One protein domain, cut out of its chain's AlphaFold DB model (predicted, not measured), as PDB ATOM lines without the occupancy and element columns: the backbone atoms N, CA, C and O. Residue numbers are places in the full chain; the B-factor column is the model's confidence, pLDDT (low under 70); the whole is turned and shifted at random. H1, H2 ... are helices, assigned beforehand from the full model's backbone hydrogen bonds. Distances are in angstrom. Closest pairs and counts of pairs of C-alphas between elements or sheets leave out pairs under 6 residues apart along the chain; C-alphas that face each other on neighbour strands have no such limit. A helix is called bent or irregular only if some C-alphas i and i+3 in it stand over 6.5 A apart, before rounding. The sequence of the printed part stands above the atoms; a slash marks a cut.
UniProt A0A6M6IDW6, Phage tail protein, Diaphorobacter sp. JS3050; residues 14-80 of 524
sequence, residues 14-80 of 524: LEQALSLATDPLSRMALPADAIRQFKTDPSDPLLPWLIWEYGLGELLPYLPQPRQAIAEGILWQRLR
ATOM      1  N   LEU A  14     -12.194  13.686  38.415       90.69
ATOM      2  CA  LEU A  14     -11.367  14.794  37.930       90.69
ATOM      3  C   LEU A  14     -10.005  14.839  38.638       90.69
ATOM      4  O   LEU A  14      -8.984  15.034  37.983       90.69
ATOM      5  N   GLU A  15      -9.977  14.631  39.956       90.44
ATOM      6  CA  GLU A  15      -8.738  14.594  40.744       90.44
ATOM      7  C   GLU A  15      -7.863  13.402  40.348       90.44
ATOM      8  O   GLU A  15      -6.651  13.552  40.195       90.44
ATOM      9  N   GLN A  16      -8.471  12.239  40.093       88.75
ATOM     10  CA  GLN A  16      -7.764  11.066  39.573       88.75
ATOM     11  C   GLN A  16      -7.140  11.354  38.199       88.75
ATOM     12  O   GLN A  16      -5.958  11.081  37.988       88.75
ATOM     13  N   ALA A  17      -7.894  11.973  37.284       87.50
ATOM     14  CA  ALA A  17      -7.385  12.352  35.967       87.50
ATOM     15  C   ALA A  17      -6.235  13.375  36.054       87.50
ATOM     16  O   ALA A  17      -5.230  13.231  35.360       87.50
ATOM     17  N   LEU A  18      -6.343  14.373  36.941       88.75
ATOM     18  CA  LEU A  18      -5.284  15.355  37.204       88.75
ATOM     19  C   LEU A  18      -4.028  14.721  37.807       88.75
ATOM     20  O   LEU A  18      -2.921  15.084  37.410       88.75
ATOM     21  N   SER A  19      -4.185  13.764  38.727       87.62
ATOM     22  CA  SER A  19      -3.064  13.026  39.317       87.62
ATOM     23  C   SER A  19      -2.306  12.230  38.257       87.62
ATOM     24  O   SER A  19      -1.081  12.281  38.225       87.62
ATOM     25  N   LEU A  20      -3.017  11.533  37.367       86.50
ATOM     26  CA  LEU A  20      -2.397  10.749  36.294       86.50
ATOM     27  C   LEU A  20      -1.764  11.637  35.218       86.50
ATOM     28  O   LEU A  20      -0.692  11.326  34.709       86.50
ATOM     29  N   ALA A  21      -2.395  12.766  34.885       85.56
ATOM     30  CA  ALA A  21      -1.848  13.710  33.916       85.56
ATOM     31  C   ALA A  21      -0.589  14.412  34.442       85.56
ATOM     32  O   ALA A  21       0.329  14.687  33.666       85.56
ATOM     33  N   THR A  22      -0.534  14.702  35.744       85.56
ATOM     34  CA  THR A  22       0.585  15.421  36.373       85.56
ATOM     35  C   THR A  22       1.725  14.496  36.799       85.56
ATOM     36  O   THR A  22       2.814  15.001  37.050       85.56
ATOM     37  N   ASP A  23       1.529  13.173  36.838       83.81
ATOM     38  CA  ASP A  23       2.557  12.231  37.291       83.81
ATOM     39  C   ASP A  23       3.838  12.301  36.425       83.81
ATOM     40  O   ASP A  23       3.834  11.899  35.251       83.81
ATOM     41  N   PRO A  24       4.963  12.802  36.976       80.31
ATOM     42  CA  PRO A  24       6.222  12.852  36.250       80.31
ATOM     43  C   PRO A  24       6.905  11.479  36.197       80.31
ATOM     44  O   PRO A  24       7.696  11.246  35.283       80.31
ATOM     45  N   LEU A  25       6.607  10.566  37.132       80.88
ATOM     46  CA  LEU A  25       7.276   9.269  37.240       80.88
ATOM     47  C   LEU A  25       6.938   8.386  36.047       80.88
ATOM     48  O   LEU A  25       7.846   7.839  35.432       80.88
ATOM     49  N   SER A  26       5.667   8.340  35.639       78.00
ATOM     50  CA  SER A  26       5.244   7.627  34.428       78.00
ATOM     51  C   SER A  26       5.984   8.099  33.168       78.00
ATOM     52  O   SER A  26       6.341   7.289  32.313       78.00
ATOM     53  N   ARG A  27       6.266   9.405  33.050       78.50
ATOM     54  CA  ARG A  27       7.001   9.967  31.898       78.50
ATOM     55  C   ARG A  27       8.506   9.713  31.981       78.50
ATOM     56  O   ARG A  27       9.157   9.565  30.951       78.50
ATOM     57  N   MET A  28       9.058   9.697  33.193       84.06
ATOM     58  CA  MET A  28      10.488   9.516  33.444       84.06
ATOM     59  C   MET A  28      10.905   8.048  33.564       84.06
ATOM     60  O   MET A  28      12.092   7.772  33.430       84.06
ATOM     61  N   ALA A  29       9.971   7.117  33.767       84.06
ATOM     62  CA  ALA A  29      10.259   5.696  33.957       84.06
ATOM     63  C   ALA A  29      11.062   5.103  32.789       84.06
ATOM     64  O   ALA A  29      12.112   4.509  33.008       84.06
ATOM     65  N   LEU A  30      10.634   5.347  31.544       83.00
ATOM     66  CA  LEU A  30      11.324   4.851  30.347       83.00
ATOM     67  C   LEU A  30      12.753   5.425  30.199       83.00
ATOM     68  O   LEU A  30      13.690   4.638  30.062       83.00
ATOM     69  N   PRO A  31      12.976   6.757  30.265       84.06
ATOM     70  CA  PRO A  31      14.328   7.317  30.302       84.06
ATOM     71  C   PRO A  31      15.175   6.823  31.479       84.06
ATOM     72  O   PRO A  31      16.366   6.580  31.309       84.06
ATOM     73  N   ALA A  32      14.584   6.672  32.667       85.12
ATOM     74  CA  ALA A  32      15.289   6.203  33.857       85.12
ATOM     75  C   ALA A  32      15.749   4.748  33.699       85.12
ATOM     76  O   ALA A  32      16.895   4.431  34.022       85.12
ATOM     77  N   ASP A  33      14.905   3.882  33.137       84.06
ATOM     78  CA  ASP A  33      15.271   2.505  32.814       84.06
ATOM     79  C   ASP A  33      16.324   2.442  31.703       84.06
ATOM     80  O   ASP A  33      17.275   1.668  31.818       84.06
ATOM     81  N   ALA A  34      16.240   3.305  30.685       82.06
ATOM     82  CA  ALA A  34      17.269   3.415  29.649       82.06
ATOM     83  C   ALA A  34      18.632   3.837  30.234       82.06
ATOM     84  O   ALA A  34      19.660   3.250  29.900       82.06
ATOM     85  N   ILE A  35      18.647   4.800  31.163       82.69
ATOM     86  CA  ILE A  35      19.857   5.209  31.894       82.69
ATOM     87  C   ILE A  35      20.357   4.083  32.798       82.69
ATOM     88  O   ILE A  35      21.558   3.922  32.959       82.69
ATOM     89  N   ARG A  36      19.475   3.282  33.394       83.69
ATOM     90  CA  ARG A  36      19.876   2.151  34.237       83.69
ATOM     91  C   ARG A  36      20.465   0.998  33.416       83.69
ATOM     92  O   ARG A  36      21.393   0.339  33.879       83.69
ATOM     93  N   GLN A  37      19.936   0.748  32.220       84.94
ATOM     94  CA  GLN A  37      20.294  -0.393  31.368       84.94
ATOM     95  C   GLN A  37      21.362  -0.072  30.314       84.94
ATOM     96  O   GLN A  37      21.774  -0.966  29.577       84.94
ATOM     97  N   PHE A  38      21.873   1.162  30.260       82.94
ATOM     98  CA  PHE A  38      22.789   1.602  29.199       82.94
ATOM     99  C   PHE A  38      24.073   0.769  29.058       82.94
ATOM    100  O   PHE A  38      24.678   0.771  27.993       82.94
ATOM    101  N   LYS A  39      24.511   0.066  30.113       83.88
ATOM    102  CA  LYS A  39      25.686  -0.827  30.071       83.88
ATOM    103  C   LYS A  39      25.347  -2.260  29.669       83.88
ATOM    104  O   LYS A  39      26.221  -2.969  29.184       83.88
ATOM    105  N   THR A  40      24.111  -2.697  29.907       84.06
ATOM    106  CA  THR A  40      23.649  -4.050  29.569       84.06
ATOM    107  C   THR A  40      23.139  -4.133  28.137       84.06
ATOM    108  O   THR A  40      23.422  -5.117  27.463       84.06
ATOM    109  N   ASP A  41      22.444  -3.096  27.669       84.44
ATOM    110  CA  ASP A  41      22.012  -2.962  26.277       84.44
ATOM    111  C   ASP A  41      22.282  -1.530  25.780       84.44
ATOM    112  O   ASP A  41      21.409  -0.658  25.826       84.44
ATOM    113  N   PRO A  42      23.535  -1.232  25.393       84.75
ATOM    114  CA  PRO A  42      23.906   0.103  24.954       84.75
ATOM    115  C   PRO A  42      23.287   0.465  23.607       84.75
ATOM    116  O   PRO A  42      23.281  -0.331  22.664       84.75
ATOM    117  N   SER A  43      22.862   1.721  23.478       85.88
ATOM    118  CA  SER A  43      22.545   2.307  22.177       85.88
ATOM    119  C   SER A  43      23.823   2.527  21.359       85.88
ATOM    120  O   SER A  43      24.888   2.816  21.908       85.88
ATOM    121  N   ASP A  44      23.734   2.409  20.030       87.88
ATOM    122  CA  ASP A  44      24.901   2.529  19.138       87.88
ATOM    123  C   ASP A  44      25.717   3.827  19.323       87.88
ATOM    124  O   ASP A  44      26.949   3.748  19.335       87.88
ATOM    125  N   PRO A  45      25.100   5.008  19.549       90.19
ATOM    126  CA  PRO A  45      25.845   6.244  19.797       90.19
ATOM    127  C   PRO A  45      26.700   6.223  21.074       90.19
ATOM    128  O   PRO A  45      27.648   7.001  21.187       90.19
ATOM    129  N   LEU A  46      26.377   5.358  22.043       89.38
ATOM    130  CA  LEU A  46      27.099   5.239  23.313       89.38
ATOM    131  C   LEU A  46      28.286   4.269  23.250       89.38
ATOM    132  O   LEU A  46      29.161   4.328  24.113       89.38
ATOM    133  N   LEU A  47      28.364   3.410  22.228       91.06
ATOM    134  CA  LEU A  47      29.410   2.385  22.122       91.06
ATOM    135  C   LEU A  47      30.842   2.950  22.160       91.06
ATOM    136  O   LEU A  47      31.656   2.382  22.887       91.06
ATOM    137  N   PRO A  48      31.187   4.056  21.464       92.19
ATOM    138  CA  PRO A  48      32.539   4.613  21.529       92.19
ATOM    139  C   PRO A  48      32.919   5.082  22.939       92.19
ATOM    140  O   PRO A  48      34.059   4.905  23.363       92.19
ATOM    141  N   TRP A  49      31.954   5.630  23.684       91.69
ATOM    142  CA  TRP A  49      32.153   6.074  25.062       91.69
ATOM    143  C   TRP A  49      32.362   4.895  26.007       91.69
ATOM    144  O   TRP A  49      33.232   4.966  26.866       91.69
ATOM    145  N   LEU A  50      31.638   3.792  25.804       91.56
ATOM    146  CA  LEU A  50      31.848   2.559  26.564       91.56
ATOM    147  C   LEU A  50      33.192   1.905  26.240       91.56
ATOM    148  O   LEU A  50      33.891   1.459  27.142       91.56
ATOM    149  N   ILE A  51      33.595   1.877  24.969       93.38
ATOM    150  CA  ILE A  51      34.920   1.386  24.562       93.38
ATOM    151  C   ILE A  51      36.023   2.201  25.235       93.38
ATOM    152  O   ILE A  51      37.010   1.631  25.700       93.38
ATOM    153  N   TRP A  52      35.853   3.521  25.305       93.31
ATOM    154  CA  TRP A  52      36.776   4.402  26.005       93.31
ATOM    155  C   TRP A  52      36.758   4.171  27.522       93.31
ATOM    156  O   TRP A  52      37.823   3.995  28.108       93.31
ATOM    157  N   GLU A  53      35.576   4.087  28.142       92.50
ATOM    158  CA  GLU A  53      35.402   3.831  29.580       92.50
ATOM    159  C   GLU A  53      36.076   2.520  30.000       92.50
ATOM    160  O   GLU A  53      36.790   2.476  31.000       92.50
ATOM    161  N   TYR A  54      35.896   1.459  29.211       91.75
ATOM    162  CA  TYR A  54      36.537   0.172  29.452       91.75
ATOM    163  C   TYR A  54      37.990   0.116  28.963       91.75
ATOM    164  O   TYR A  54      38.649  -0.886  29.195       91.75
ATOM    165  N   GLY A  55      38.532   1.137  28.294       91.44
ATOM    166  CA  GLY A  55      39.913   1.115  27.793       91.44
ATOM    167  C   GLY A  55      40.165   0.055  26.710       91.44
ATOM    168  O   GLY A  55      41.253  -0.510  26.625       91.44
ATOM    169  N   LEU A  56      39.160  -0.238  25.882       92.88
ATOM    170  CA  LEU A  56      39.207  -1.264  24.829       92.88
ATOM    171  C   LEU A  56      39.712  -0.725  23.481       92.88
ATOM    172  O   LEU A  56      39.730  -1.454  22.490       92.88
ATOM    173  N   GLY A  57      40.137   0.540  23.426       90.38
ATOM    174  CA  GLY A  57      40.582   1.194  22.191       90.38
ATOM    175  C   GLY A  57      41.739   0.473  21.491       90.38
ATOM    176  O   GLY A  57      41.758   0.393  20.266       90.38
ATOM    177  N   GLU A  58      42.657  -0.126  22.255       90.12
ATOM    178  CA  GLU A  58      43.800  -0.883  21.718       90.12
ATOM    179  C   GLU A  58      43.391  -2.193  21.020       90.12
ATOM    180  O   GLU A  58      44.171  -2.743  20.243       90.12
ATOM    181  N   LEU A  59      42.173  -2.692  21.274       91.38
ATOM    182  CA  LEU A  59      41.659  -3.934  20.690       91.38
ATOM    183  C   LEU A  59      40.930  -3.720  19.359       91.38
ATOM    184  O   LEU A  59      40.784  -4.672  18.595       91.38
ATOM    185  N   LEU A  60      40.505  -2.489  19.056       90.50
ATOM    186  CA  LEU A  60      39.745  -2.163  17.842       90.50
ATOM    187  C   LEU A  60      40.413  -2.581  16.521       90.50
ATOM    188  O   LEU A  60      39.684  -2.982  15.613       90.50
ATOM    189  N   PRO A  61      41.756  -2.557  16.374       91.00
ATOM    190  CA  PRO A  61      42.405  -3.069  15.166       91.00
ATOM    191  C   PRO A  61      42.156  -4.564  14.910       91.00
ATOM    192  O   PRO A  61      42.266  -5.011  13.771       91.00
ATOM    193  N   TYR A  62      41.829  -5.332  15.953       90.12
ATOM    194  CA  TYR A  62      41.620  -6.781  15.894       90.12
ATOM    195  C   TYR A  62      40.144  -7.168  16.024       90.12
ATOM    196  O   TYR A  62      39.721  -8.179  15.471       90.12
ATOM    197  N   LEU A  63      39.355  -6.347  16.723       89.75
ATOM    198  CA  LEU A  63      37.908  -6.466  16.875       89.75
ATOM    199  C   LEU A  63      37.222  -5.217  16.300       89.75
ATOM    200  O   LEU A  63      36.907  -4.285  17.045       89.75
ATOM    201  N   PRO A  64      36.960  -5.179  14.980       85.50
ATOM    202  CA  PRO A  64      36.386  -3.999  14.337       85.50
ATOM    203  C   PRO A  64      34.917  -3.760  14.715       85.50
ATOM    204  O   PRO A  64      34.417  -2.647  14.566       85.50
ATOM    205  N   GLN A  65      34.204  -4.786  15.194       90.56
ATOM    206  CA  GLN A  65      32.808  -4.664  15.610       90.56
ATOM    207  C   GLN A  65      32.725  -4.178  17.070       90.56
ATOM    208  O   GLN A  65      33.075  -4.931  17.980       90.56
ATOM    209  N   PRO A  66      32.207  -2.964  17.342       89.25
ATOM    210  CA  PRO A  66      32.260  -2.355  18.674       89.25
ATOM    211  C   PRO A  66      31.450  -3.121  19.729       89.25
ATOM    212  O   PRO A  66      31.873  -3.236  20.875       89.25
ATOM    213  N   ARG A  67      30.305  -3.702  19.347       90.75
ATOM    214  CA  ARG A  67      29.488  -4.529  20.252       90.75
ATOM    215  C   ARG A  67      30.214  -5.813  20.661       90.75
ATOM    216  O   ARG A  67      30.200  -6.176  21.835       90.75
ATOM    217  N   GLN A  68      30.894  -6.453  19.711       90.38
ATOM    218  CA  GLN A  68      31.719  -7.630  19.979       90.38
ATOM    219  C   GLN A  68      32.932  -7.265  20.845       90.38
ATOM    220  O   GLN A  68      33.225  -7.967  21.809       90.38
ATOM    221  N   ALA A  69      33.575  -6.125  20.567       91.69
ATOM    222  CA  ALA A  69      34.682  -5.608  21.366       91.69
ATOM    223  C   ALA A  69      34.294  -5.398  22.836       91.69
ATOM    224  O   ALA A  69      35.071  -5.752  23.714       91.69
ATOM    225  N   ILE A  70      33.091  -4.893  23.126       91.88
ATOM    226  CA  ILE A  70      32.607  -4.751  24.509       91.88
ATOM    227  C   ILE A  70      32.368  -6.123  25.151       91.88
ATOM    228  O   ILE A  70      32.858  -6.377  26.251       91.88
ATOM    229  N   ALA A  71      31.652  -7.024  24.470       89.62
ATOM    230  CA  ALA A  71      31.313  -8.334  25.024       89.62
ATOM    231  C   ALA A  71      32.561  -9.190  25.316       89.62
ATOM    232  O   ALA A  71      32.729  -9.706  26.422       89.62
ATOM    233  N   GLU A  72      33.460  -9.313  24.340       92.25
ATOM    234  CA  GLU A  72      34.654 -10.153  24.443       92.25
ATOM    235  C   GLU A  72      35.811  -9.435  25.140       92.25
ATOM    236  O   GLU A  72      36.555 -10.051  25.904       92.25
ATOM    237  N   GLY A  73      35.943  -8.124  24.942       92.19
ATOM    238  CA  GLY A  73      36.999  -7.318  25.547       92.19
ATOM    239  C   GLY A  73      36.890  -7.244  27.066       92.19
ATOM    240  O   GLY A  73      37.906  -7.382  27.747       92.19
ATOM    241  N   ILE A  74      35.678  -7.125  27.625       91.88
ATOM    242  CA  ILE A  74      35.472  -7.165  29.086       91.88
ATOM    243  C   ILE A  74      35.884  -8.529  29.656       91.88
ATOM    244  O   ILE A  74      36.528  -8.598  30.707       91.88
ATOM    245  N   LEU A  75      35.533  -9.625  28.975       92.31
ATOM    246  CA  LEU A  75      35.931 -10.973  29.391       92.31
ATOM    247  C   LEU A  75      37.452 -11.149  29.318       92.31
ATOM    248  O   LEU A  75      38.062 -11.635  30.271       92.31
ATOM    249  N   TRP A  76      38.073 -10.693  28.231       94.94
ATOM    250  CA  TRP A  76      39.520 -10.730  28.052       94.94
ATOM    251  C   TRP A  76      40.258  -9.923  29.124       94.94
ATOM    252  O   TRP A  76      41.227 -10.422  29.691       94.94
ATOM    253  N   GLN A  77      39.781  -8.724  29.477       93.19
ATOM    254  CA  GLN A  77      40.398  -7.901  30.522       93.19
ATOM    255  C   GLN A  77      40.427  -8.597  31.882       93.19
ATOM    256  O   GLN A  77      41.422  -8.497  32.597       93.19
ATOM    257  N   ARG A  78      39.370  -9.343  32.225       93.56
ATOM    258  CA  ARG A  78      39.309 -10.119  33.475       93.56
ATOM    259  C   ARG A  78      40.305 -11.275  33.503       93.56
ATOM    260  O   ARG A  78      40.755 -11.662  34.575       93.56
ATOM    261  N   LEU A  79      40.627 -11.831  32.338       93.69
ATOM    262  CA  LEU A  79      41.549 -12.958  32.184       93.69
ATOM    263  C   LEU A  79      42.976 -12.515  31.827       93.69
ATOM    264  O   LEU A  79      43.858 -13.368  31.689       93.69
ATOM    265  N   ARG A  80      43.216 -11.213  31.629       92.69
ATOM    266  CA  ARG A  80      44.483 -10.672  31.128       92.69
ATOM    267  C   ARG A  80      45.653 -11.140  31.995       92.69
ATOM    268  O   ARG A  80      45.576 -11.146  33.220       92.69
TER     269      ARG A  80
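Overview. This is residues 14 to 80 of the 524 residues of the protein "Phage tail protein" of Diaphorobacter sp. JS3050 (UniProt A0A6M6IDW6). The long helix H2 follows H1 end to end in a thin arm, of which residues 14 to 33 stick out from a small head; there H3 and the first part of H4, residues 66 to 70, pack side by side, running the same way. The printed part has 67 residues with four named helices in the order H1, H2, H3, H4 and no named strand: all helix. It is extended, with a radius of gyration of the C-alphas of 18.6 A, and spans 61 by 22 by 15 A, a rod whose length the arm makes.

Along the chain. Find C-alpha 24 at (6.222, 12.852, 36.250), where H2 begins; it covers residues 24 to 37 and runs 19.9 A. Before it, H1 holds residues 14 to 22, from C-alpha 14 at (-11.367, 14.794, 37.930), over 12.1 A. Farther on, H3 holds residues 44 to 53, 14.9 A long, and H4 residues 66 to 79, 19.5 A long, ending at C-alpha 79 at (41.549, -12.958, 32.184). H2 is irregular, but only just, with C-alphas 27 and 30 6.9 A apart; H3 is irregular, with C-alphas 45 and 48 7.1 A apart.

Arrangement. Start at H2: it meets H1 only through their link, and is apart from H3 and H4. Look next at Leu 47 and Pro 66, whose C-alphas, 6.5 A apart, are the closest of H3 and H4. These two helices touch, H4 with residues 66 to 70 alone, at a shallow tilt of 25 degrees. H1 is apart from both. In H1 every O i to N i+4 pair is within hydrogen-bond range; in H2 8 of 10 are, in H3 4 of 6, in H4 9 of 10.

Size, cuts and confidence. The C-alphas of Leu 14 and Arg 80, the two farthest apart, are 61.8 A apart. Without residues 14 to 33, which stand free, the body spans 30 by 20 by 15 A. The link from H3 to H4, residues 54 to 65, is long. The printed part has no cut, and no printed residue has a pLDDT under 70.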